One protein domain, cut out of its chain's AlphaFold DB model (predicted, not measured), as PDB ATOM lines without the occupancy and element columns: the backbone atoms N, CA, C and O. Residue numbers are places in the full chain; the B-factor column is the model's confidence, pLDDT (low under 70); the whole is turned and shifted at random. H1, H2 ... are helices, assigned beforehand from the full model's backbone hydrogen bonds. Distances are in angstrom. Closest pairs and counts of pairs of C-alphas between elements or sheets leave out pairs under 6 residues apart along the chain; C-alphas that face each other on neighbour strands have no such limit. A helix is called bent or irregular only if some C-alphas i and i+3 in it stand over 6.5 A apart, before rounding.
ATOM      1  N   ILE A  15     204.567 220.597 164.129       89.56
ATOM      2  CA  ILE A  15     203.997 221.608 163.229       89.56
ATOM      3  C   ILE A  15     204.911 222.809 162.993       89.56
ATOM      4  O   ILE A  15     205.012 223.299 161.871       89.56
ATOM      5  N   ASP A  16     205.614 223.270 164.024       90.56
ATOM      6  CA  ASP A  16     206.511 224.419 163.917       90.56
ATOM      7  C   ASP A  16     207.759 224.042 163.114       90.56
ATOM      8  O   ASP A  16     208.242 224.814 162.279       90.56
ATOM      9  N   ARG A  17     208.252 222.815 163.316       93.19
ATOM     10  CA  ARG A  17     209.362 222.249 162.543       93.19
ATOM     11  C   ARG A  17     208.982 222.086 161.068       93.19
ATOM     12  O   ARG A  17     209.767 222.445 160.194       93.19
ATOM     13  N   LEU A  18     207.761 221.634 160.778       93.69
ATOM     14  CA  LEU A  18     207.239 221.533 159.411       93.69
ATOM     15  C   LEU A  18     207.066 222.914 158.761       93.69
ATOM     16  O   LEU A  18     207.501 223.109 157.628       93.69
ATOM     17  N   ARG A  19     206.513 223.901 159.482       91.56
ATOM     18  CA  ARG A  19     206.330 225.287 158.999       91.56
ATOM     19  C   ARG A  19     207.644 225.999 158.682       91.56
ATOM     20  O   ARG A  19     207.676 226.883 157.832       91.56
ATOM     21  N   THR A  20     208.720 225.617 159.364       92.19
ATOM     22  CA  THR A  20     210.081 226.125 159.128       92.19
ATOM     23  C   THR A  20     210.891 225.233 158.182       92.19
ATOM     24  O   THR A  20     212.095 225.434 158.014       92.19
ATOM     25  N   PHE A  21     210.235 224.263 157.533       94.81
ATOM     26  CA  PHE A  21     210.824 223.336 156.568       94.81
ATOM     27  C   PHE A  21     212.048 222.580 157.117       94.81
ATOM     28  O   PHE A  21     213.052 222.390 156.423       94.81
ATOM     29  N   GLN A  22     212.004 222.156 158.383       94.44
ATOM     30  CA  GLN A  22     213.065 221.329 158.958       94.44
ATOM     31  C   GLN A  22     213.136 219.975 158.248       94.44
ATOM     32  O   GLN A  22     212.135 219.271 158.103       94.44
ATOM     33  N   ARG A  23     214.340 219.618 157.789       95.69
ATOM     34  CA  ARG A  23     214.590 218.456 156.922       95.69
ATOM     35  C   ARG A  23     214.178 217.150 157.593       95.69
ATOM     36  O   ARG A  23     213.595 216.288 156.956       95.69
ATOM     37  N   ASP A  24     214.517 217.023 158.860       96.19
ATOM     38  CA  ASP A  24     214.272 215.900 159.752       96.19
ATOM     39  C   ASP A  24     212.774 215.704 160.040       96.19
ATOM     40  O   ASP A  24     212.285 214.591 159.893       96.19
ATOM     41  N   ALA A  25     212.018 216.773 160.316       95.50
ATOM     42  CA  ALA A  25     210.560 216.689 160.483       95.50
ATOM     43  C   ALA A  25     209.846 216.275 159.187       95.50
ATOM     44  O   ALA A  25     208.924 215.465 159.193       95.50
ATOM     45  N   LEU A  26     210.280 216.828 158.052       96.88
ATOM     46  CA  LEU A  26     209.724 216.472 156.748       96.88
ATOM     47  C   LEU A  26     210.088 215.038 156.355       96.88
ATOM     48  O   LEU A  26     209.247 214.321 155.823       96.88
ATOM     49  N   ALA A  27     211.316 214.603 156.640       97.69
ATOM     50  CA  ALA A  27     211.732 213.220 156.451       97.69
ATOM     51  C   ALA A  27     210.863 212.257 157.269       97.69
ATOM     52  O   ALA A  27     210.389 211.276 156.715       97.69
ATOM     53  N   GLU A  28     210.590 212.578 158.535       96.94
ATOM     54  CA  GLU A  28     209.708 211.800 159.413       96.94
ATOM     55  C   GLU A  28     208.280 211.689 158.849       96.94
ATOM     56  O   GLU A  28     207.735 210.587 158.762       96.94
ATOM     57  N   VAL A  29     207.704 212.800 158.368       96.75
ATOM     58  CA  VAL A  29     206.398 212.806 157.678       96.75
ATOM     59  C   VAL A  29     206.413 211.924 156.433       96.75
ATOM     60  O   VAL A  29     205.504 211.118 156.239       96.75
ATOM     61  N   PHE A  30     207.438 212.061 155.589       98.25
ATOM     62  CA  PHE A  30     207.568 211.255 154.379       98.25
ATOM     63  C   PHE A  30     207.684 209.770 154.723       98.25
ATOM     64  O   PHE A  30     206.916 208.960 154.217       98.25
ATOM     65  N   ASP A  31     208.617 209.417 155.602       97.88
ATOM     66  CA  ASP A  31     208.935 208.029 155.921       97.88
ATOM     67  C   ASP A  31     207.757 207.306 156.589       97.88
ATOM     68  O   ASP A  31     207.595 206.107 156.371       97.88
ATOM     69  N   THR A  32     206.909 208.042 157.315       97.12
ATOM     70  CA  THR A  32     205.710 207.509 157.983       97.12
ATOM     71  C   THR A  32     204.516 207.352 157.047       97.12
ATOM     72  O   THR A  32     203.780 206.379 157.153       97.12
ATOM     73  N   ALA A  33     204.283 208.306 156.140       97.75
ATOM     74  CA  ALA A  33     203.063 208.327 155.329       97.75
ATOM     75  C   ALA A  33     203.231 207.723 153.925       97.75
ATOM     76  O   ALA A  33     202.233 207.431 153.267       97.75
ATOM     77  N   PHE A  34     204.466 207.574 153.432       98.44
ATOM     78  CA  PHE A  34     204.722 207.270 152.023       98.44
ATOM     79  C   PHE A  34     204.132 205.936 151.560       98.44
ATOM     80  O   PHE A  34     203.496 205.908 150.508       98.44
ATOM     81  N   ASP A  35     204.330 204.852 152.313       98.12
ATOM     82  CA  ASP A  35     203.900 203.521 151.868       98.12
ATOM     83  C   ASP A  35     202.371 203.430 151.790       98.12
ATOM     84  O   ASP A  35     201.837 203.031 150.755       98.12
ATOM     85  N   ASP A  36     201.667 203.893 152.828       97.88
ATOM     86  CA  ASP A  36     200.200 203.922 152.863       97.88
ATOM     87  C   ASP A  36     199.621 204.777 151.733       97.88
ATOM     88  O   ASP A  36     198.689 204.366 151.041       97.88
ATOM     89  N   LEU A  37     200.201 205.962 151.516       98.38
ATOM     90  CA  LEU A  37     199.790 206.867 150.451       98.38
ATOM     91  C   LEU A  37     200.007 206.232 149.078       98.38
ATOM     92  O   LEU A  37     199.115 206.278 148.230       98.38
ATOM     93  N   TYR A  38     201.173 205.632 148.844       98.62
ATOM     94  CA  TYR A  38     201.484 205.026 147.556       98.62
ATOM     95  C   TYR A  38     200.579 203.824 147.273       98.62
ATOM     96  O   TYR A  38     200.031 203.724 146.176       98.62
ATOM     97  N   VAL A  39     200.370 202.951 148.263       98.19
ATOM     98  CA  VAL A  39     199.473 201.793 148.156       98.19
ATOM     99  C   VAL A  39     198.038 202.233 147.872       98.19
ATOM    100  O   VAL A  39     197.397 201.667 146.986       98.19
ATOM    101  N   LEU A  40     197.550 203.262 148.572       98.31
ATOM    102  CA  LEU A  40     196.230 203.851 148.346       98.31
ATOM    103  C   LEU A  40     196.059 204.295 146.891       98.31
ATOM    104  O   LEU A  40     195.103 203.908 146.217       98.31
ATOM    105  N   VAL A  41     197.002 205.101 146.403       98.19
ATOM    106  CA  VAL A  41     196.954 205.635 145.044       98.19
ATOM    107  C   VAL A  41     197.068 204.506 144.025       98.19
ATOM    108  O   VAL A  41     196.259 204.441 143.098       98.19
ATOM    109  N   HIS A  42     198.024 203.588 144.200       98.06
ATOM    110  CA  HIS A  42     198.228 202.462 143.295       98.06
ATOM    111  C   HIS A  42     196.994 201.564 143.216       98.06
ATOM    112  O   HIS A  42     196.605 201.167 142.123       98.06
ATOM    113  N   ALA A  43     196.326 201.281 144.334       97.81
ATOM    114  CA  ALA A  43     195.119 200.462 144.324       97.81
ATOM    115  C   ALA A  43     194.022 201.054 143.426       97.81
ATOM    116  O   ALA A  43     193.343 200.316 142.707       97.81
ATOM    117  N   LEU A  44     193.893 202.382 143.400       97.56
ATOM    118  CA  LEU A  44     192.861 203.085 142.639       97.56
ATOM    119  C   LEU A  44     193.238 203.345 141.184       97.56
ATOM    120  O   LEU A  44     192.353 203.356 140.329       97.56
ATOM    121  N   VAL A  45     194.525 203.547 140.888       97.12
ATOM    122  CA  VAL A  45     194.969 203.826 139.517       97.12
ATOM    123  C   VAL A  45     195.515 202.590 138.814       97.12
ATOM    124  O   VAL A  45     195.275 202.476 137.629       97.12
ATOM    125  N   ALA A  46     196.149 201.631 139.489       96.00
ATOM    126  CA  ALA A  46     196.822 200.456 138.907       96.00
ATOM    127  C   ALA A  46     197.846 200.804 137.811       96.00
ATOM    128  O   ALA A  46     197.889 200.188 136.749       96.00
ATOM    129  N   ASP A  47     198.626 201.856 138.047       95.69
ATOM    130  CA  ASP A  47     199.720 202.288 137.183       95.69
ATOM    131  C   ASP A  47     200.795 202.972 138.036       95.69
ATOM    132  O   ASP A  47     200.536 204.006 138.661       95.69
ATOM    133  N   HIS A  48     202.007 202.411 138.065       96.00
ATOM    134  CA  HIS A  48     203.103 202.923 138.893       96.00
ATOM    135  C   HIS A  48     203.526 204.345 138.522       96.00
ATOM    136  O   HIS A  48     203.855 205.128 139.415       96.00
ATOM    137  N   ALA A  49     203.506 204.694 137.232       96.75
ATOM    138  CA  ALA A  49     203.906 206.021 136.771       96.75
ATOM    139  C   ALA A  49     202.918 207.095 137.250       96.75
ATOM    140  O   ALA A  49     203.314 208.133 137.790       96.75
ATOM    141  N   THR A  50     201.618 206.824 137.125       96.88
ATOM    142  CA  THR A  50     200.565 207.689 137.660       96.88
ATOM    143  C   THR A  50     200.617 207.746 139.181       96.88
ATOM    144  O   THR A  50     200.507 208.842 139.733       96.88
ATOM    145  N   ALA A  51     200.842 206.617 139.858       97.94
ATOM    146  CA  ALA A  51     200.946 206.585 141.313       97.94
ATOM    147  C   ALA A  51     202.129 207.413 141.835       97.94
ATOM    148  O   ALA A  51     201.961 208.206 142.758       97.94
ATOM    149  N   GLU A  52     203.300 207.306 141.200       98.19
ATOM    150  CA  GLU A  52     204.474 208.120 141.529       98.19
ATOM    151  C   GLU A  52     204.197 209.618 141.361       98.19
ATOM    152  O   GLU A  52     204.502 210.402 142.261       98.19
ATOM    153  N   ARG A  53     203.588 210.016 140.238       98.25
ATOM    154  CA  ARG A  53     203.245 211.420 139.967       98.25
ATOM    155  C   ARG A  53     202.269 211.982 141.004       98.25
ATOM    156  O   ARG A  53     202.480 213.083 141.502       98.25
ATOM    157  N   LEU A  54     201.210 211.241 141.331       98.12
ATOM    158  CA  LEU A  54     200.210 211.673 142.314       98.12
ATOM    159  C   LEU A  54     200.785 211.705 143.735       98.12
ATOM    160  O   LEU A  54     200.474 212.621 144.498       98.12
ATOM    161  N   ALA A  55     201.659 210.761 144.089       98.31
ATOM    162  CA  ALA A  55     202.383 210.804 145.356       98.31
ATOM    163  C   ALA A  55     203.276 212.050 145.448       98.31
ATOM    164  O   ALA A  55     203.241 212.763 146.451       98.31
ATOM    165  N   GLU A  56     204.025 212.363 144.385       98.19
ATOM    166  CA  GLU A  56     204.840 213.578 144.311       98.19
ATOM    167  C   GLU A  56     204.007 214.856 144.460       98.19
ATOM    168  O   GLU A  56     204.390 215.751 145.216       98.19
ATOM    169  N   GLU A  57     202.874 214.943 143.756       97.88
ATOM    170  CA  GLU A  57     201.945 216.071 143.864       97.88
ATOM    171  C   GLU A  57     201.439 216.220 145.304       97.88
ATOM    172  O   GLU A  57     201.460 217.318 145.862       97.88
ATOM    173  N   THR A  58     201.042 215.112 145.931       97.75
ATOM    174  CA  THR A  58     200.461 215.117 147.277       97.75
ATOM    175  C   THR A  58     201.470 215.575 148.332       97.75
ATOM    176  O   THR A  58     201.156 216.437 149.153       97.75
ATOM    177  N   PHE A  59     202.715 215.091 148.275       97.69
ATOM    178  CA  PHE A  59     203.784 215.596 149.145       97.69
ATOM    179  C   PHE A  59     204.167 217.046 148.820       97.69
ATOM    180  O   PHE A  59     204.508 217.804 149.724       97.69
ATOM    181  N   GLY A  60     204.060 217.471 147.558       96.75
ATOM    182  CA  GLY A  60     204.193 218.878 147.177       96.75
ATOM    183  C   GLY A  60     203.209 219.778 147.927       96.75
ATOM    184  O   GLY A  60     203.617 220.801 148.478       96.75
ATOM    185  N   ARG A  61     201.947 219.343 148.068       95.12
ATOM    186  CA  ARG A  61     200.920 220.087 148.818       95.12
ATOM    187  C   ARG A  61     201.282 220.291 150.290       95.12
ATOM    188  O   ARG A  61     200.926 221.333 150.825       95.12
ATOM    189  N   VAL A  62     202.024 219.378 150.929       93.38
ATOM    190  CA  VAL A  62     202.536 219.570 152.309       93.38
ATOM    191  C   VAL A  62     203.414 220.820 152.396       93.38
ATOM    192  O   VAL A  62     203.326 221.571 153.365       93.38
ATOM    193  N   LEU A  63     204.259 221.051 151.385       94.25
ATOM    194  CA  LEU A  63     205.173 222.197 151.346       94.25
ATOM    195  C   LEU A  63     204.450 223.515 151.050       94.25
ATOM    196  O   LEU A  63     204.940 224.580 151.425       94.25
ATOM    197  N   ASP A  64     203.308 223.449 150.366       93.94
ATOM    198  CA  ASP A  64     202.501 224.622 150.035       93.94
ATOM    199  C   ASP A  64     201.502 224.969 151.143       93.94
ATOM    200  O   ASP A  64     201.264 226.146 151.422       93.94
ATOM    201  N   ARG A  65     200.918 223.958 151.792       92.12
ATOM    202  CA  ARG A  65     199.889 224.125 152.814       92.12
ATOM    203  C   ARG A  65     199.903 222.969 153.808       92.12
ATOM    204  O   ARG A  65     199.468 221.865 153.502       92.12
ATOM    205  N   LEU A  66     200.291 223.269 155.042       87.88
ATOM    206  CA  LEU A  66     200.074 222.370 156.174       87.88
ATOM    207  C   LEU A  66     198.637 222.519 156.696       87.88
ATOM    208  O   LEU A  66     198.105 223.639 156.693       87.88
ATOM    209  N   PRO A  67     197.995 221.437 157.166       82.06
ATOM    210  CA  PRO A  67     196.710 221.558 157.835       82.06
ATOM    211  C   PRO A  67     196.871 222.377 159.131       82.06
ATOM    212  O   PRO A  67     197.886 222.250 159.823       82.06
ATOM    213  N   PRO A  68     195.893 223.236 159.469       75.12
ATOM    214  CA  PRO A  68     195.974 224.096 160.651       75.12
ATOM    215  C   PRO A  68     196.060 223.289 161.954       75.12
ATOM    216  O   PRO A  68     196.682 223.744 162.910       75.12
ATOM    217  N   GLU A  69     195.494 222.081 161.949       74.94
ATOM    218  CA  GLU A  69     195.342 221.192 163.101       74.94
ATOM    219  C   GLU A  69     196.380 220.062 163.159       74.94
ATOM    220  O   GLU A  69     196.207 219.135 163.939       74.94
ATOM    221  N   ALA A  70     197.464 220.094 162.373       73.88
ATOM    222  CA  ALA A  70     198.509 219.065 162.455       73.88
ATOM    223  C   ALA A  70     199.312 219.172 163.762       73.88
ATOM    224  O   ALA A  70     200.447 219.632 163.774       73.88
ATOM    225  N   GLY A  71     198.714 218.785 164.886       77.88
ATOM    226  CA  GLY A  71     199.374 218.745 166.187       77.88
ATOM    227  C   GLY A  71     200.398 217.614 166.288       77.88
ATOM    228  O   GLY A  71     201.401 217.764 166.985       77.88
ATOM    229  N   ASP A  72     200.175 216.524 165.553       89.50
ATOM    230  CA  ASP A  72     201.013 215.330 165.550       89.50
ATOM    231  C   ASP A  72     201.181 214.727 164.144       89.50
ATOM    232  O   ASP A  72     200.604 215.183 163.151       89.50
ATOM    233  N   LEU A  73     202.024 213.698 164.072       92.69
ATOM    234  CA  LEU A  73     202.377 212.990 162.846       92.69
ATOM    235  C   LEU A  73     201.204 212.194 162.254       92.69
ATOM    236  O   LEU A  73     201.094 212.086 161.032       92.69
ATOM    237  N   ASN A  74     200.310 211.668 163.097       94.12
ATOM    238  CA  ASN A  74     199.165 210.886 162.643       94.12
ATOM    239  C   ASN A  74     198.138 211.776 161.933       94.12
ATOM    240  O   ASN A  74     197.666 211.437 160.852       94.12
ATOM    241  N   LEU A  75     197.860 212.966 162.467       93.50
ATOM    242  CA  LEU A  75     196.983 213.948 161.830       93.50
ATOM    243  C   LEU A  75     197.528 214.400 160.469       93.50
ATOM    244  O   LEU A  75     196.765 214.539 159.511       93.50
ATOM    245  N   VAL A  76     198.852 214.566 160.344       94.88
ATOM    246  CA  VAL A  76     199.495 214.847 159.048       94.88
ATOM    247  C   VAL A  76     199.322 213.675 158.079       94.88
ATOM    248  O   VAL A  76     198.990 213.903 156.916       94.88
ATOM    249  N   ARG A  77     199.504 212.431 158.543       96.44
ATOM    250  CA  ARG A  77     199.282 211.217 157.740       96.44
ATOM    251  C   ARG A  77     197.837 211.136 157.239       96.44
ATOM    252  O   ARG A  77     197.627 210.964 156.041       96.44
ATOM    253  N   LEU A  78     196.848 211.304 158.115       96.62
ATOM    254  CA  LEU A  78     195.426 211.280 157.752       96.62
ATOM    255  C   LEU A  78     195.084 212.359 156.717       96.62
ATOM    256  O   LEU A  78     194.418 212.084 155.717       96.62
ATOM    257  N   TRP A  79     195.598 213.573 156.914       96.00
ATOM    258  CA  TRP A  79     195.433 214.659 155.953       96.00
ATOM    259  C   TRP A  79     196.066 214.332 154.592       96.00
ATOM    260  O   TRP A  79     195.438 214.556 153.557       96.00
ATOM    261  N   LEU A  80     197.273 213.758 154.575       97.50
ATOM    262  CA  LEU A  80     197.967 213.322 153.358       97.50
ATOM    263  C   LEU A  80     197.173 212.266 152.580       97.50
ATOM    264  O   LEU A  80     197.043 212.379 151.361       97.50
ATOM    265  N   LEU A  81     196.602 211.274 153.269       98.19
ATOM    266  CA  LEU A  81     195.755 210.253 152.643       98.19
ATOM    267  C   LEU A  81     194.498 210.874 152.018       98.19
ATOM    268  O   LEU A  81     194.127 210.510 150.902       98.19
ATOM    269  N   ASN A  82     193.884 211.860 152.680       97.56
ATOM    270  CA  ASN A  82     192.758 212.602 152.110       97.56
ATOM    271  C   ASN A  82     193.163 213.399 150.855       97.56
ATOM    272  O   ASN A  82     192.494 213.337 149.824       97.56
ATOM    273  N   GLN A  83     194.307 214.091 150.893       97.31
ATOM    274  CA  GLN A  83     194.827 214.798 149.717       97.31
ATOM    275  C   GLN A  83     195.113 213.847 148.546       97.31
ATOM    276  O   GLN A  83     194.837 214.201 147.399       97.31
ATOM    277  N   ALA A  84     195.620 212.644 148.825       97.81
ATOM    278  CA  ALA A  84     195.855 211.617 147.817       97.81
ATOM    279  C   ALA A  84     194.544 211.100 147.201       97.81
ATOM    280  O   ALA A  84     194.457 210.973 145.979       97.81
ATOM    281  N   ALA A  85     193.510 210.861 148.016       97.25
ATOM    282  CA  ALA A  85     192.184 210.475 147.532       97.25
ATOM    283  C   ALA A  85     191.592 211.545 146.592       97.25
ATOM    284  O   ALA A  85     191.156 211.235 145.482       97.25
ATOM    285  N   ASP A  86     191.658 212.825 146.970       96.06
ATOM    286  CA  ASP A  86     191.206 213.912 146.094       96.06
ATOM    287  C   ASP A  86     192.063 214.044 144.820       96.06
ATOM    288  O   ASP A  86     191.526 214.314 143.746       96.06
ATOM    289  N   ALA A  87     193.379 213.812 144.893       96.00
ATOM    290  CA  ALA A  87     194.246 213.811 143.714       96.00
ATOM    291  C   ALA A  87     193.873 212.689 142.726       96.00
ATOM    292  O   ALA A  87     193.776 212.934 141.523       96.00
ATOM    293  N   VAL A  88     193.579 211.484 143.225       96.12
ATOM    294  CA  VAL A  88     193.112 210.356 142.404       96.12
ATOM    295  C   VAL A  88     191.789 210.678 141.710       96.12
ATOM    296  O   VAL A  88     191.640 210.409 140.519       96.12
ATOM    297  N   ARG A  89     190.843 211.318 142.403       95.25
ATOM    298  CA  ARG A  89     189.557 211.731 141.816       95.25
ATOM    299  C   ARG A  89     189.713 212.665 140.611       95.25
ATOM    300  O   ARG A  89     188.863 212.680 139.723       95.25
ATOM    301  N   ARG A  90     190.784 213.464 140.581       94.69
ATOM    302  CA  ARG A  90     191.089 214.407 139.490       94.69
ATOM    303  C   ARG A  90     191.772 213.744 138.294       94.69
ATOM    304  O   ARG A  90     191.967 214.406 137.275       94.69
ATOM    305  N   VAL A  91     192.138 212.464 138.389       94.88
ATOM    306  CA  VAL A  91     192.693 211.722 137.254       94.88
ATOM    307  C   VAL A  91     191.653 211.690 136.126       94.88
ATOM    308  O   VAL A  91     190.493 211.347 136.373       94.88
ATOM    309  N   PRO A  92     192.030 212.041 134.881       93.19
ATOM    310  CA  PRO A  92     191.109 212.002 133.755       93.19
ATOM    311  C   PRO A  92     190.447 210.631 133.624       93.19
ATOM    312  O   PRO A  92     191.124 209.605 133.621       93.19
ATOM    313  N   ARG A  93     189.121 210.611 133.452       87.75
ATOM    314  CA  ARG A  93     188.349 209.360 133.340       87.75
ATOM    315  C   ARG A  93     188.839 208.461 132.208       87.75
ATOM    316  O   ARG A  93     188.806 207.248 132.349       87.75
ATOM    317  N   SER A  94     189.343 209.045 131.121       88.94
ATOM    318  CA  SER A  94     189.950 208.307 130.008       88.94
ATOM    319  C   SER A  94     191.157 207.466 130.430       88.94
ATOM    320  O   SER A  94     191.358 206.391 129.881       88.94
ATOM    321  N   ALA A  95     191.926 207.905 131.431       88.69
ATOM    322  CA  ALA A  95     193.059 207.147 131.963       88.69
ATOM    323  C   ALA A  95     192.624 205.952 132.833       88.69
ATOM    324  O   ALA A  95     193.411 205.036 133.060       88.69
ATOM    325  N   LEU A  96     191.373 205.956 133.308       88.56
ATOM    326  CA  LEU A  96     190.771 204.876 134.091       88.56
ATOM    327  C   LEU A  96     189.768 204.038 133.281       88.56
ATOM    328  O   LEU A  96     189.228 203.069 133.811       88.56
ATOM    329  N   ALA A  97     189.522 204.395 132.018       77.69
ATOM    330  CA  ALA A  97     188.526 203.747 131.178       77.69
ATOM    331  C   ALA A  97     188.829 202.251 131.019       77.69
ATOM    332  O   ALA A  97     189.962 201.857 130.735       77.69
ATOM    333  N   GLY A  98     187.812 201.412 131.229       81.00
ATOM    334  CA  GLY A  98     187.946 199.957 131.113       81.00
ATOM    335  C   GLY A  98     188.629 199.290 132.312       81.00
ATOM    336  O   GLY A  98     188.793 198.073 132.313       81.00
ATOM    337  N   ARG A  99     188.968 200.039 133.373       85.69
ATOM    338  CA  ARG A  99     189.532 199.488 134.625       85.69
ATOM    339  C   ARG A  99     188.460 199.022 135.624       85.69
ATOM    340  O   ARG A  99     188.750 198.848 136.812       85.69
ATOM    341  N   GLY A 100     187.226 198.818 135.152       92.88
ATOM    342  CA  GLY A 100     186.117 198.224 135.900       92.88
ATOM    343  C   GLY A 100     185.783 198.990 137.180       92.88
ATOM    344  O   GLY A 100     185.417 200.164 137.142       92.88
ATOM    345  N   LEU A 101     185.938 198.332 138.332       95.12
ATOM    346  CA  LEU A 101     185.601 198.899 139.639       95.12
ATOM    347  C   LEU A 101     186.352 200.203 139.958       95.12
ATOM    348  O   LEU A 101     185.777 201.096 140.572       95.12
ATOM    349  N   ARG A 102     187.600 200.364 139.499       95.75
ATOM    350  CA  ARG A 102     188.373 201.607 139.699       95.75
ATOM    351  C   ARG A 102     187.704 202.805 139.045       95.75
ATOM    352  O   ARG A 102     187.611 203.878 139.635       95.75
ATOM    353  N   GLU A 103     187.195 202.598 137.835       94.06
ATOM    354  CA  GLU A 103     186.449 203.615 137.110       94.06
ATOM    355  C   GLU A 103     185.143 203.957 137.837       94.06
ATOM    356  O   GLU A 103     184.806 205.132 137.978       94.06
ATOM    357  N   ALA A 104     184.434 202.948 138.354       94.81
ATOM    358  CA  ALA A 104     183.222 203.154 139.143       94.81
ATOM    359  C   ALA A 104     183.499 203.960 140.426       94.81
ATOM    360  O   ALA A 104     182.777 204.913 140.711       94.81
ATOM    361  N   VAL A 105     184.585 203.655 141.148       96.25
ATOM    362  CA  VAL A 105     185.020 204.414 142.335       96.25
ATOM    363  C   VAL A 105     185.368 205.860 141.975       96.25
ATOM    364  O   VAL A 105     184.966 206.781 142.686       96.25
ATOM    365  N   ALA A 106     186.056 206.098 140.857       94.12
ATOM    366  CA  ALA A 106     186.390 207.447 140.393       94.12
ATOM    367  C   ALA A 106     185.171 208.262 139.912       94.12
ATOM    368  O   ALA A 106     185.237 209.490 139.832       94.12
ATOM    369  N   ARG A 107     184.052 207.600 139.584       93.12
ATOM    370  CA  ARG A 107     182.789 208.244 139.185       93.12
ATOM    371  C   ARG A 107     181.891 208.622 140.362       93.12
ATOM    372  O   ARG A 107     180.913 209.332 140.142       93.12
ATOM    373  N   LEU A 108     182.203 208.164 141.574       95.31
ATOM    374  CA  LEU A 108     181.454 208.534 142.770       95.31
ATOM    375  C   LEU A 108     181.449 210.056 142.983       95.31
ATOM    376  O   LEU A 108     182.376 210.769 142.585       95.31
ATOM    377  N   GLY A 109     180.397 210.549 143.645       94.44
ATOM    378  CA  GLY A 109     180.361 211.917 144.154       94.44
ATOM    379  C   GLY A 109     181.541 212.184 145.091       94.44
ATOM    380  O   GLY A 109     182.167 211.261 145.608       94.44
ATOM    381  N   HIS A 110     181.889 213.456 145.287       95.44
ATOM    382  CA  HIS A 110     183.097 213.827 146.030       95.44
ATOM    383  C   HIS A 110     183.133 213.217 147.441       95.44
ATOM    384  O   HIS A 110     184.128 212.601 147.816       95.44
ATOM    385  N   LEU A 111     182.022 213.319 148.177       96.06
ATOM    386  CA  LEU A 111     181.921 212.841 149.555       96.06
ATOM    387  C   LEU A 111     181.878 211.311 149.647       96.06
ATOM    388  O   LEU A 111     182.409 210.742 150.602       96.06
ATOM    389  N   GLU A 112     181.230 210.646 148.687       96.69
ATOM    390  CA  GLU A 112     181.215 209.187 148.565       96.69
ATOM    391  C   GLU A 112     182.600 208.644 148.222       96.69
ATOM    392  O   GLU A 112     183.044 207.676 148.836       96.69
ATOM    393  N   HIS A 113     183.288 209.279 147.271       97.62
ATOM    394  CA  HIS A 113     184.624 208.892 146.839       97.62
ATOM    395  C   HIS A 113     185.616 208.941 148.002       97.62
ATOM    396  O   HIS A 113     186.326 207.963 148.226       97.62
ATOM    397  N   GLU A 114     185.640 210.039 148.764       97.69
ATOM    398  CA  GLU A 114     186.500 210.174 149.946       97.69
ATOM    399  C   GLU A 114     186.187 209.106 150.996       97.69
ATOM    400  O   GLU A 114     187.091 208.408 151.451       97.69
ATOM    401  N   ALA A 115     184.907 208.933 151.349       97.94
ATOM    402  CA  ALA A 115     184.504 207.978 152.377       97.94
ATOM    403  C   ALA A 115     184.855 206.532 151.987       97.94
ATOM    404  O   ALA A 115     185.434 205.809 152.794       97.94
ATOM    405  N   VAL A 116     184.554 206.121 150.751       98.19
ATOM    406  CA  VAL A 116     184.878 204.782 150.229       98.19
ATOM    407  C   VAL A 116     186.389 204.572 150.181       98.19
ATOM    408  O   VAL A 116     186.890 203.566 150.677       98.19
ATOM    409  N   THR A 117     187.126 205.528 149.621       98.31
ATOM    410  CA  THR A 117     188.573 205.417 149.419       98.31
ATOM    411  C   THR A 117     189.326 205.348 150.744       98.31
ATOM    412  O   THR A 117     190.139 204.447 150.954       98.31
ATOM    413  N   LEU A 118     189.031 206.260 151.670       98.56
ATOM    414  CA  LEU A 118     189.723 206.327 152.952       98.56
ATOM    415  C   LEU A 118     189.339 205.160 153.872       98.56
ATOM    416  O   LEU A 118     190.213 204.562 154.496       98.56
ATOM    417  N   ARG A 119     188.056 204.771 153.911       98.31
ATOM    418  CA  ARG A 119     187.611 203.645 154.746       98.31
ATOM    419  C   ARG A 119     188.134 202.305 154.231       98.31
ATOM    420  O   ARG A 119     188.629 201.507 155.016       98.31
ATOM    421  N   LEU A 120     188.005 202.029 152.930       98.38
ATOM    422  CA  LEU A 120     188.207 200.675 152.391       98.38
ATOM    423  C   LEU A 120     189.589 200.444 151.794       98.38
ATOM    424  O   LEU A 120     190.183 199.373 151.958       98.38
ATOM    425  N   VAL A 121     190.117 201.443 151.091       98.00
ATOM    426  CA  VAL A 121     191.417 201.313 150.433       98.00
ATOM    427  C   VAL A 121     192.523 201.657 151.422       98.00
ATOM    428  O   VAL A 121     193.391 200.817 151.661       98.00
ATOM    429  N   ALA A 122     192.432 202.821 152.076       97.88
ATOM    430  CA  ALA A 122     193.391 203.237 153.105       97.88
ATOM    431  C   ALA A 122     193.186 202.542 154.467       97.88
ATOM    432  O   ALA A 122     194.021 202.698 155.352       97.88
ATOM    433  N   ARG A 123     192.110 201.751 154.618       97.81
ATOM    434  CA  ARG A 123     191.786 200.959 155.822       97.81
ATOM    435  C   ARG A 123     191.723 201.783 157.113       97.81
ATOM    436  O   ARG A 123     192.093 201.291 158.173       97.81
ATOM    437  N   LEU A 124     191.263 203.026 157.018       98.06
ATOM    438  CA  LEU A 124     191.075 203.890 158.181       98.06
ATOM    439  C   LEU A 124     189.777 203.545 158.910       98.06
ATOM    440  O   LEU A 124     188.821 203.079 158.288       98.06
ATOM    441  N   GLU A 125     189.709 203.817 160.208       97.94
ATOM    442  CA  GLU A 125     188.452 203.755 160.960       97.94
ATOM    443  C   GLU A 125     187.518 204.910 160.569       97.94
ATOM    444  O   GLU A 125     187.962 205.980 160.148       97.94
ATOM    445  N   ALA A 126     186.200 204.761 160.745       97.25
ATOM    446  CA  ALA A 126     185.256 205.827 160.393       97.25
ATOM    447  C   ALA A 126     185.521 207.146 161.150       97.25
ATOM    448  O   ALA A 126     185.302 208.229 160.601       97.25
ATOM    449  N   ALA A 127     186.012 207.066 162.392       97.12
ATOM    450  CA  ALA A 127     186.430 208.228 163.174       97.12
ATOM    451  C   ALA A 127     187.674 208.911 162.581       97.12
ATOM    452  O   ALA A 127     187.714 210.134 162.484       97.12
ATOM    453  N   GLU A 128     188.654 208.143 162.109       97.56
ATOM    454  CA  GLU A 128     189.836 208.687 161.437       97.56
ATOM    455  C   GLU A 128     189.482 209.326 160.093       97.56
ATOM    456  O   GLU A 128     189.973 210.408 159.778       97.56
ATOM    457  N   VAL A 129     188.575 208.717 159.318       97.94
ATOM    458  CA  VAL A 129     188.055 209.317 158.078       97.94
ATOM    459  C   VAL A 129     187.339 210.639 158.375       97.94
ATOM    460  O   VAL A 129     187.495 211.614 157.636       97.94
ATOM    461  N   ALA A 130     186.572 210.703 159.465       96.31
ATOM    462  CA  ALA A 130     185.909 211.923 159.916       96.31
ATOM    463  C   ALA A 130     186.916 213.036 160.248       96.31
ATOM    464  O   ALA A 130     186.751 214.159 159.771       96.31
ATOM    465  N   VAL A 131     187.998 212.711 160.962       95.00
ATOM    466  CA  VAL A 131     189.108 213.641 161.237       95.00
ATOM    467  C   VAL A 131     189.802 214.077 159.943       95.00
ATOM    468  O   VAL A 131     189.957 215.271 159.702       95.00
ATOM    469  N   ALA A 132     190.152 213.135 159.063       95.19
ATOM    470  CA  ALA A 132     190.853 213.404 157.805       95.19
ATOM    471  C   ALA A 132     190.079 214.346 156.865       95.19
ATOM    472  O   ALA A 132     190.679 215.122 156.114       95.19
ATOM    473  N   THR A 133     188.745 214.269 156.899       95.38
ATOM    474  CA  THR A 133     187.836 215.035 156.030       95.38
ATOM    475  C   THR A 133     187.218 216.260 156.712       95.38
ATOM    476  O   THR A 133     186.550 217.046 156.043       95.38
ATOM    477  N   GLY A 134     187.413 216.448 158.023       94.25
ATOM    478  CA  GLY A 134     186.764 217.517 158.791       94.25
ATOM    479  C   GLY A 134     185.240 217.359 158.892       94.25
ATOM    480  O   GLY A 134     184.504 218.346 158.937       94.25
ATOM    481  N   ARG A 135     184.738 216.120 158.871       95.31
ATOM    482  CA  ARG A 135     183.301 215.792 158.850       95.31
ATOM    483  C   ARG A 135     182.880 215.094 160.139       95.31
ATOM    484  O   ARG A 135     183.692 214.573 160.886       95.31
ATOM    485  N   ARG A 136     181.569 215.028 160.390       95.44
ATOM    486  CA  ARG A 136     181.015 214.174 161.456       95.44
ATOM    487  C   ARG A 136     181.042 212.705 161.022       95.44
ATOM    488  O   ARG A 136     180.681 212.413 159.881       95.44
ATOM    489  N   THR A 137     181.336 211.781 161.935       94.81
ATOM    490  CA  THR A 137     181.366 210.329 161.661       94.81
ATOM    491  C   THR A 137     180.071 209.813 161.029       94.81
ATOM    492  O   THR A 137     180.114 209.068 160.055       94.81
ATOM    493  N   SER A 138     178.903 210.271 161.489       92.31
ATOM    494  CA  SER A 138     177.611 209.892 160.893       92.31
ATOM    495  C   SER A 138     177.457 210.346 159.435       92.31
ATOM    496  O   SER A 138     176.866 209.636 158.625       92.31
ATOM    497  N   SER A 139     178.024 211.504 159.075       93.44
ATOM    498  CA  SER A 139     178.057 211.982 157.689       93.44
ATOM    499  C   SER A 139     178.953 211.093 156.829       93.44
ATOM    500  O   SER A 139     178.557 210.727 155.724       93.44
ATOM    501  N   VAL A 140     180.125 210.706 157.344       96.06
ATOM    502  CA  VAL A 140     181.043 209.780 156.663       96.06
ATOM    503  C   VAL A 140     180.363 208.440 156.402       96.06
ATOM    504  O   VAL A 140     180.354 207.984 155.263       96.06
ATOM    505  N   LEU A 141     179.726 207.847 157.416       95.06
ATOM    506  CA  LEU A 141     179.003 206.580 157.275       95.06
ATOM    507  C   LEU A 141     177.835 206.692 156.284       95.06
ATOM    508  O   LEU A 141     177.630 205.795 155.469       95.06
ATOM    509  N   GLY A 142     177.109 207.814 156.289       93.12
ATOM    510  CA  GLY A 142     176.074 208.094 155.292       93.12
ATOM    511  C   GLY A 142     176.618 208.118 153.858       93.12
ATOM    512  O   GLY A 142     176.061 207.459 152.978       93.12
ATOM    513  N   SER A 143     177.731 208.823 153.624       94.81
ATOM    514  CA  SER A 143     178.395 208.862 152.312       94.81
ATOM    515  C   SER A 143     178.999 207.522 151.908       94.81
ATOM    516  O   SER A 143     178.926 207.160 150.739       94.81
ATOM    517  N   LEU A 144     179.546 206.760 152.855       95.75
ATOM    518  CA  LEU A 144     180.055 205.414 152.602       95.75
ATOM    519  C   LEU A 144     178.940 204.508 152.075       95.75
ATOM    520  O   LEU A 144     179.107 203.862 151.046       95.75
ATOM    521  N   VAL A 145     177.771 204.515 152.721       94.25
ATOM    522  CA  VAL A 145     176.626 203.713 152.267       94.25
ATOM    523  C   VAL A 145     176.138 204.167 150.894       94.25
ATOM    524  O   VAL A 145     175.875 203.326 150.036       94.25
ATOM    525  N   SER A 146     176.001 205.481 150.685       92.94
ATOM    526  CA  SER A 146     175.625 206.055 149.384       92.94
ATOM    527  C   SER A 146     176.575 205.563 148.288       92.94
ATOM    528  O   SER A 146     176.131 204.990 147.293       92.94
ATOM    529  N   GLY A 147     177.886 205.667 148.531       95.06
ATOM    530  CA  GLY A 147     178.927 205.200 147.623       95.06
ATOM    531  C   GLY A 147     178.832 203.706 147.331       95.06
ATOM    532  O   GLY A 147     178.807 203.320 146.167       95.06
ATOM    533  N   LEU A 148     178.700 202.863 148.358       95.81
ATOM    534  CA  LEU A 148     178.579 201.409 148.193       95.81
ATOM    535  C   LEU A 148     177.340 201.002 147.399       95.81
ATOM    536  O   LEU A 148     177.409 200.096 146.569       95.81
ATOM    537  N   ARG A 149     176.210 201.685 147.606       94.00
ATOM    538  CA  ARG A 149     175.020 201.437 146.791       94.00
ATOM    539  C   ARG A 149     175.255 201.821 145.341       94.00
ATOM    540  O   ARG A 149     174.962 201.005 144.477       94.00
ATOM    541  N   THR A 150     175.829 202.995 145.083       94.25
ATOM    542  CA  THR A 150     176.163 203.429 143.721       94.25
ATOM    543  C   THR A 150     177.125 202.459 143.038       94.25
ATOM    544  O   THR A 150     176.914 202.122 141.877       94.25
ATOM    545  N   LEU A 151     178.140 201.952 143.749       95.19
ATOM    546  CA  LEU A 151     179.058 200.942 143.211       95.19
ATOM    547  C   LEU A 151     178.349 199.630 142.869       95.19
ATOM    548  O   LEU A 151     178.699 198.986 141.884       95.19
ATOM    549  N   ARG A 152     177.346 199.241 143.658       94.12
ATOM    550  CA  ARG A 152     176.596 198.005 143.442       94.12
ATOM    551  C   ARG A 152     175.589 198.100 142.299       94.12
ATOM    552  O   ARG A 152     175.477 197.174 141.508       94.12
ATOM    553  N   THR A 153     174.800 199.171 142.252       89.81
ATOM    554  CA  THR A 153     173.668 199.303 141.317       89.81
ATOM    555  C   THR A 153     174.015 200.102 140.064       89.81
ATOM    556  O   THR A 153     173.211 200.156 139.138       89.81
ATOM    557  N   GLY A 154     175.168 200.778 140.032       84.56
ATOM    558  CA  GLY A 154     175.560 201.689 138.952       84.56
ATOM    559  C   GLY A 154     174.738 202.984 138.883       84.56
ATOM    560  O   GLY A 154     174.954 203.794 137.989       84.56
ATOM    561  N   SER A 155     173.794 203.192 139.806       71.38
ATOM    562  CA  SER A 155     172.905 204.359 139.869       71.38
ATOM    563  C   SER A 155     172.824 204.861 141.300       71.38
ATOM    564  O   SER A 155     172.756 204.031 142.198       71.38
ATOM    565  N   HIS A 156     172.775 206.178 141.519       64.19
ATOM    566  CA  HIS A 156     172.589 206.771 142.849       64.19
ATOM    567  C   HIS A 156     171.171 206.491 143.377       64.19
ATOM    568  O   HIS A 156     170.229 207.150 142.931       64.19
ATOM    569  N   PRO A 157     170.965 205.563 144.328       61.25
ATOM    570  CA  PRO A 157     169.651 205.344 144.904       61.25
ATOM    571  C   PRO A 157     169.473 206.256 146.124       61.25
ATOM    572  O   PRO A 157     170.287 206.264 147.051       61.25
ATOM    573  N   PHE A 158     168.388 207.025 146.146       55.25
ATOM    574  CA  PHE A 158     168.143 208.030 147.180       55.25
ATOM    575  C   PHE A 158     167.459 207.424 148.417       55.25
ATOM    576  O   PHE A 158     166.272 207.626 148.650       55.25
ATOM    577  N   HIS A 159     168.204 206.669 149.229       61.41
ATOM    578  CA  HIS A 159     167.705 206.164 150.518       61.41
ATOM    579  C   HIS A 159     168.790 206.212 151.597       61.41
ATOM    580  O   HIS A 159     169.470 205.211 151.796       61.41
ATOM    581  N   PRO A 160     169.016 207.322 152.316       64.50
ATOM    582  CA  PRO A 160     169.996 207.327 153.406       64.50
ATOM    583  C   PRO A 160     169.670 206.237 154.447       64.50
ATOM    584  O   PRO A 160     168.499 205.947 154.689       64.50
ATOM    585  N   LEU A 161     170.688 205.630 155.082       68.38
ATOM    586  CA  LEU A 161     170.440 204.908 156.339       68.38
ATOM    587  C   LEU A 161     169.970 205.942 157.355       68.38
ATOM    588  O   LEU A 161     170.755 206.789 157.788       68.38
ATOM    589  N   SER A 162     168.679 205.904 157.670       66.44
ATOM    590  CA  SER A 162     168.012 206.936 158.459       66.44
ATOM    591  C   SER A 162     168.297 206.815 159.955       66.44
ATOM    592  O   SER A 162     168.157 207.801 160.675       66.44
ATOM    593  N   LEU A 163     168.730 205.640 160.433       81.50
ATOM    594  CA  LEU A 163     168.886 205.368 161.861       81.50
ATOM    595  C   LEU A 163     170.365 205.229 162.279       81.50
ATOM    596  O   LEU A 163     171.075 204.379 161.733       81.50
ATOM    597  N   PRO A 164     170.832 205.965 163.310       86.62
ATOM    598  CA  PRO A 164     172.198 205.848 163.842       86.62
ATOM    599  C   PRO A 164     172.611 204.420 164.231       86.62
ATOM    600  O   PRO A 164     173.774 204.043 164.112       86.62
ATOM    601  N   THR A 165     171.662 203.593 164.678       90.38
ATOM    602  CA  THR A 165     171.921 202.186 165.027       90.38
ATOM    603  C   THR A 165     172.312 201.348 163.809       90.38
ATOM    604  O   THR A 165     173.245 200.557 163.910       90.38
ATOM    605  N   GLN A 166     171.671 201.563 162.655       92.44
ATOM    606  CA  GLN A 166     172.029 200.887 161.403       92.44
ATOM    607  C   GLN A 166     173.423 201.302 160.925       92.44
ATOM    608  O   GLN A 166     174.196 200.461 160.477       92.44
ATOM    609  N   GLN A 167     173.766 202.587 161.063       90.94
ATOM    610  CA  GLN A 167     175.090 203.098 160.696       90.94
ATOM    611  C   GLN A 167     176.200 202.440 161.528       90.94
ATOM    612  O   GLN A 167     177.179 201.969 160.962       90.94
ATOM    613  N   ARG A 168     176.021 202.340 162.854       92.62
ATOM    614  CA  ARG A 168     176.986 201.672 163.749       92.62
ATOM    615  C   ARG A 168     177.132 200.180 163.463       92.62
ATOM    616  O   ARG A 168     178.241 199.663 163.473       92.62
ATOM    617  N   GLN A 169     176.020 199.496 163.209       96.00
ATOM    618  CA  GLN A 169     176.032 198.077 162.856       96.00
ATOM    619  C   GLN A 169     176.767 197.813 161.539       96.00
ATOM    620  O   GLN A 169     177.564 196.883 161.458       96.00
ATOM    621  N   LEU A 170     176.534 198.647 160.520       95.38
ATOM    622  CA  LEU A 170     177.265 198.528 159.264       95.38
ATOM    623  C   LEU A 170     178.757 198.811 159.452       95.38
ATOM    624  O   LEU A 170     179.566 198.097 158.876       95.38
ATOM    625  N   ASP A 171     179.131 199.817 160.246       96.94
ATOM    626  CA  ASP A 171     180.543 200.119 160.500       96.94
ATOM    627  C   ASP A 171     181.261 198.951 161.193       96.94
ATOM    628  O   ASP A 171     182.304 198.511 160.718       96.94
ATOM    629  N   ALA A 172     180.637 198.345 162.211       97.44
ATOM    630  CA  ALA A 172     181.165 197.143 162.858       97.44
ATOM    631  C   ALA A 172     181.291 195.953 161.885       97.44
ATOM    632  O   ALA A 172     182.253 195.190 161.946       97.44
ATOM    633  N   ALA A 173     180.340 195.790 160.961       97.94
ATOM    634  CA  ALA A 173     180.444 194.783 159.908       97.94
ATOM    635  C   ALA A 173     181.578 195.091 158.911       97.94
ATOM    636  O   ALA A 173     182.248 194.178 158.433       97.94
ATOM    637  N   MET A 174     181.841 196.366 158.620       98.00
ATOM    638  CA  MET A 174     182.972 196.783 157.785       98.00
ATOM    639  C   MET A 174     184.312 196.517 158.475       98.00
ATOM    640  O   MET A 174     185.242 196.073 157.807       98.00
ATOM    641  N   ASP A 175     184.410 196.696 159.797       98.00
ATOM    642  CA  ASP A 175     185.604 196.308 160.564       98.00
ATOM    643  C   ASP A 175     185.878 194.806 160.465       98.00
ATOM    644  O   ASP A 175     187.016 194.395 160.247       98.00
ATOM    645  N   ARG A 176     184.830 193.976 160.545       98.31
ATOM    646  CA  ARG A 176     184.930 192.520 160.350       98.31
ATOM    647  C   ARG A 176     185.428 192.162 158.954       98.31
ATOM    648  O   ARG A 176     186.359 191.371 158.819       98.31
ATOM    649  N   LEU A 177     184.857 192.791 157.929       98.38
ATOM    650  CA  LEU A 177     185.292 192.619 156.545       98.38
ATOM    651  C   LEU A 177     186.774 192.999 156.369       98.38
ATOM    652  O   LEU A 177     187.538 192.255 155.765       98.38
ATOM    653  N   LEU A 178     187.203 194.137 156.923       97.31
ATOM    654  CA  LEU A 178     188.596 194.596 156.852       97.31
ATOM    655  C   LEU A 178     189.564 193.712 157.650       97.31
ATOM    656  O   LEU A 178     190.738 193.620 157.283       97.31
ATOM    657  N   ALA A 179     189.075 193.039 158.694       97.31
ATOM    658  CA  ALA A 179     189.806 192.019 159.441       97.31
ATOM    659  C   ALA A 179     189.918 190.671 158.694       97.31
ATOM    660  O   ALA A 179     190.646 189.791 159.151       97.31
ATOM    661  N   GLY A 180     189.252 190.519 157.543       97.69
ATOM    662  CA  GLY A 180     189.346 189.347 156.671       97.69
ATOM    663  C   GLY A 180     188.121 188.431 156.679       97.69
ATOM    664  O   GLY A 180     188.147 187.398 156.009       97.69
ATOM    665  N   ASP A 181     187.045 188.781 157.393       98.31
ATOM    666  CA  ASP A 181     185.803 188.007 157.332       98.31
ATOM    667  C   ASP A 181     185.171 188.097 155.933       98.31
ATOM    668  O   ASP A 181     185.196 189.138 155.276       98.31
ATOM    669  N   SER A 182     184.531 187.013 155.481       97.88
ATOM    670  CA  SER A 182     183.760 187.056 154.230       97.88
ATOM    671  C   SER A 182     182.600 188.064 154.324       97.88
ATOM    672  O   SER A 182     182.044 188.253 155.411       97.88
ATOM    673  N   PRO A 183     182.133 188.648 153.201       97.81
ATOM    674  CA  PRO A 183     181.005 189.587 153.213       97.81
ATOM    675  C   PRO A 183     179.740 189.034 153.878       97.81
ATOM    676  O   PRO A 183     179.028 189.764 154.564       97.81
ATOM    677  N   VAL A 184     179.472 187.737 153.697       97.62
ATOM    678  CA  VAL A 184     178.314 187.049 154.285       97.62
ATOM    679  C   VAL A 184     178.468 186.922 155.803       97.62
ATOM    680  O   VAL A 184     177.516 187.185 156.534       97.62
ATOM    681  N   ALA A 185     179.661 186.569 156.288       97.81
ATOM    682  CA  ALA A 185     179.935 186.472 157.722       97.81
ATOM    683  C   ALA A 185     179.903 187.851 158.402       97.81
ATOM    684  O   ALA A 185     179.263 188.018 159.441       97.81
ATOM    685  N   ALA A 186     180.517 188.860 157.780       98.00
ATOM    686  CA  ALA A 186     180.474 190.241 158.246       98.00
ATOM    687  C   ALA A 186     179.032 190.782 158.315       98.00
ATOM    688  O   ALA A 186     178.674 191.455 159.282       98.00
ATOM    689  N   ALA A 187     178.167 190.434 157.351       97.56
ATOM    690  CA  ALA A 187     176.773 190.890 157.311       97.56
ATOM    691  C   ALA A 187     175.946 190.468 158.533       97.56
ATOM    692  O   ALA A 187     175.003 191.173 158.896       97.56
ATOM    693  N   ALA A 188     176.313 189.374 159.209       97.69
ATOM    694  CA  ALA A 188     175.650 188.933 160.436       97.69
ATOM    695  C   ALA A 188     175.747 189.969 161.577       97.69
ATOM    696  O   ALA A 188     174.904 189.979 162.472       97.69
ATOM    697  N   TRP A 189     176.727 190.879 161.520       97.38
ATOM    698  CA  TRP A 189     176.890 191.982 162.473       97.38
ATOM    699  C   TRP A 189     175.992 193.190 162.175       97.38
ATOM    700  O   TRP A 189     175.903 194.105 162.996       97.38
ATOM    701  N   ALA A 190     175.286 193.185 161.038       96.50
ATOM    702  CA  ALA A 190     174.400 194.267 160.621       96.50
ATOM    703  C   ALA A 190     172.953 193.819 160.317       96.50
ATOM    704  O   ALA A 190     172.413 194.150 159.259       96.50
ATOM    705  N   PRO A 191     172.271 193.113 161.244       96.19
ATOM    706  CA  PRO A 191     170.954 192.523 160.983       96.19
ATOM    707  C   PRO A 191     169.854 193.557 160.701       96.19
ATOM    708  O   PRO A 191     168.850 193.225 160.077       96.19
ATOM    709  N   LEU A 192     170.016 194.809 161.147       92.88
ATOM    710  CA  LEU A 192     169.036 195.877 160.914       92.88
ATOM    711  C   LEU A 192     169.281 196.641 159.610       92.88
ATOM    712  O   LEU A 192     168.511 197.545 159.276       92.88
ATOM    713  N   VAL A 193     170.375 196.350 158.905       92.50
ATOM    714  CA  VAL A 193     170.747 197.032 157.668       92.50
ATOM    715  C   VAL A 193     170.180 196.233 156.506       92.50
ATOM    716  O   VAL A 193     170.662 195.148 156.180       92.50
ATOM    717  N   ASN A 194     169.158 196.791 155.861       90.06
ATOM    718  CA  ASN A 194     168.585 196.188 154.666       90.06
ATOM    719  C   ASN A 194     169.685 195.957 153.631       90.06
ATOM    720  O   ASN A 194     170.367 196.905 153.225       90.06
ATOM    721  N   ASP A 195     169.813 194.700 153.205       92.56
ATOM    722  CA  ASP A 195     170.759 194.279 152.175       92.56
ATOM    723  C   ASP A 195     172.238 194.528 152.549       92.56
ATOM    724  O   ASP A 195     173.075 194.890 151.718       92.56
ATOM    725  N   ALA A 196     172.569 194.326 153.832       95.44
ATOM    726  CA  ALA A 196     173.938 194.401 154.346       95.44
ATOM    727  C   ALA A 196     174.922 193.543 153.534       95.44
ATOM    728  O   ALA A 196     176.006 194.010 153.194       95.44
ATOM    729  N   ALA A 197     174.528 192.317 153.173       96.19
ATOM    730  CA  ALA A 197     175.365 191.401 152.401       96.19
ATOM    731  C   ALA A 197     175.751 191.978 151.029       96.19
ATOM    732  O   ALA A 197     176.919 191.920 150.650       96.19
ATOM    733  N   GLY A 198     174.809 192.599 150.307       95.69
ATOM    734  CA  GLY A 198     175.098 193.231 149.020       95.69
ATOM    735  C   GLY A 198     176.006 194.458 149.146       95.69
ATOM    736  O   GLY A 198     176.850 194.686 148.282       95.69
ATOM    737  N   LEU A 199     175.858 195.252 150.214       96.19
ATOM    738  CA  LEU A 199     176.756 196.382 150.494       96.19
ATOM    739  C   LEU A 199     178.175 195.914 150.825       96.19
ATOM    740  O   LEU A 199     179.141 196.462 150.296       96.19
ATOM    741  N   LEU A 200     178.300 194.887 151.667       97.94
ATOM    742  CA  LEU A 200     179.589 194.324 152.067       97.94
ATOM    743  C   LEU A 200     180.274 193.591 150.911       97.94
ATOM    744  O   LEU A 200     181.493 193.636 150.816       97.94
ATOM    745  N   ALA A 201     179.521 192.986 149.990       97.69
ATOM    746  CA  ALA A 201     180.080 192.417 148.764       97.69
ATOM    747  C   ALA A 201     180.682 193.503 147.853       97.69
ATOM    748  O   ALA A 201     181.784 193.336 147.335       97.69
ATOM    749  N   ALA A 202     180.002 194.648 147.703       97.12
ATOM    750  CA  ALA A 202     180.555 195.793 146.976       97.12
ATOM    751  C   ALA A 202     181.802 196.361 147.677       97.12
ATOM    752  O   ALA A 202     182.793 196.677 147.017       97.12
ATOM    753  N   ALA A 203     181.775 196.446 149.011       98.19
ATOM    754  CA  ALA A 203     182.921 196.872 149.803       98.19
ATOM    755  C   ALA A 203     184.114 195.920 149.642       98.19
ATOM    756  O   ALA A 203     185.231 196.386 149.437       98.19
ATOM    757  N   ALA A 204     183.878 194.606 149.658       98.19
ATOM    758  CA  ALA A 204     184.906 193.587 149.472       98.19
ATOM    759  C   ALA A 204     185.610 193.730 148.125       98.19
ATOM    760  O   ALA A 204     186.833 193.763 148.084       98.19
ATOM    761  N   GLY A 205     184.859 193.974 147.044       97.69
ATOM    762  CA  GLY A 205     185.458 194.257 145.739       97.69
ATOM    763  C   GLY A 205     186.435 195.442 145.767       97.69
ATOM    764  O   GLY A 205     187.466 195.404 145.099       97.69
ATOM    765  N   VAL A 206     186.144 196.486 146.556       97.94
ATOM    766  CA  VAL A 206     187.046 197.640 146.736       97.94
ATOM    767  C   VAL A 206     188.243 197.276 147.620       97.94
ATOM    768  O   VAL A 206     189.365 197.700 147.343       97.94
ATOM    769  N   VAL A 207     188.027 196.486 148.676       98.00
ATOM    770  CA  VAL A 207     189.093 196.010 149.573       98.00
ATOM    771  C   VAL A 207     190.094 195.127 148.820       98.00
ATOM    772  O   VAL A 207     191.300 195.289 149.026       98.00
ATOM    773  N   ASP A 208     189.605 194.288 147.911       97.44
ATOM    774  CA  ASP A 208     190.375 193.322 147.123       97.44
ATOM    775  C   ASP A 208     191.085 193.937 145.909       97.44
ATOM    776  O   ASP A 208     191.782 193.232 145.175       97.44
ATOM    777  N   LEU A 209     190.951 195.251 145.678       97.25
ATOM    778  CA  LEU A 209     191.719 195.933 144.635       97.25
ATOM    779  C   LEU A 209     193.224 195.663 144.830       97.25
ATOM    780  O   LEU A 209     193.734 195.939 145.917       97.25
TER     781      LEU A 209
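Overview. This is residues 15 to 209 of the 444 residues of the protein "DUF5667 domain-containing protein" of Chloroflexi bacterium (UniProt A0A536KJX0). A short helix, H7, lies in the middle of an all-helix domain, with H1 to H4 on one side of it and H9 to H12 on the other; most of the helices that touch cross. H6 and H7 form a hairpin with H5 beyond H6, and H8 packs on H4, H7 and H9. The printed part has 195 residues with twelve named helices, H1 to H12 in order, and no named strand. It is compact, with a radius of gyration of the C-alphas of 16.9 A, and spans 51 by 36 by 29 A.

Arrangement. H2, residues 23 to 45, was assigned as one helix by its hydrogen bonds but is bent: C-alphas 32 and 35 are 7.5 A apart, and its arms H2a, residues 23 to 32, and H2b, residues 35 to 45, stand at a steep tilt of 55 degrees. H1, residues 15 to 19, and H2a only just touch, with 3 pairs of C-alphas within 8 A, and only at the corner; the closest C-alphas are those of Leu 18 and Ala 25, 6.0 A apart. H3, residues 48 to 64, touches H2b with residues 48 to 55 alone (closest C-alphas His 42 and Ala 51, 5.3 A). H4, residues 73 to 89, touches H2b at a shallow tilt of 14 degrees, the same way (Leu 37 and Leu 81, 5.7 A). H5, residues 93 to 96, touches H6, residues 101 to 106 (Leu 96 and Glu 103, 5.4 A). H7, residues 110 to 121, touches H4 at a steep tilt of 60 degrees (Ala 85 and Glu 114, 6.2 A). H8, residues 126 to 133, touches H4 (Leu 78 and Ala 132, 5.0 A). H9, residues 137 to 153, is about perpendicular to H7, at 89 degrees, and touches it (Glu 112 and Gly 147, 4.7 A). H10, residues 164 to 178, touches H11, residues 183 to 187 (Ala 173 and Ala 186, 4.8 A). H12, residues 196 to 207, touches H9 (Arg 152 and Ala 202, 5.7 A). H7 is the hub, touching six other helices, while H3 and H9 are apart. Every O i to N i+4 pair is within hydrogen-bond range in the helices and arms other than H3, with 11 of 13, and H5, too short for such a pair.

Along the chain. H1 begins at C-alpha 15 (203.997, 221.608, 163.229). H4 is 24.7 A long, H3 and H9 24.4 A each, and H10 21.1 A. H12 ends at C-alpha 207 (189.093, 196.010, 149.573).

Size, cuts and confidence. The two C-alphas farthest apart are those of Thr 20 and Pro 191, at 51.6 A. The printed part has no cut and no long link. Residues 156 to 162 are under 70 in pLDDT.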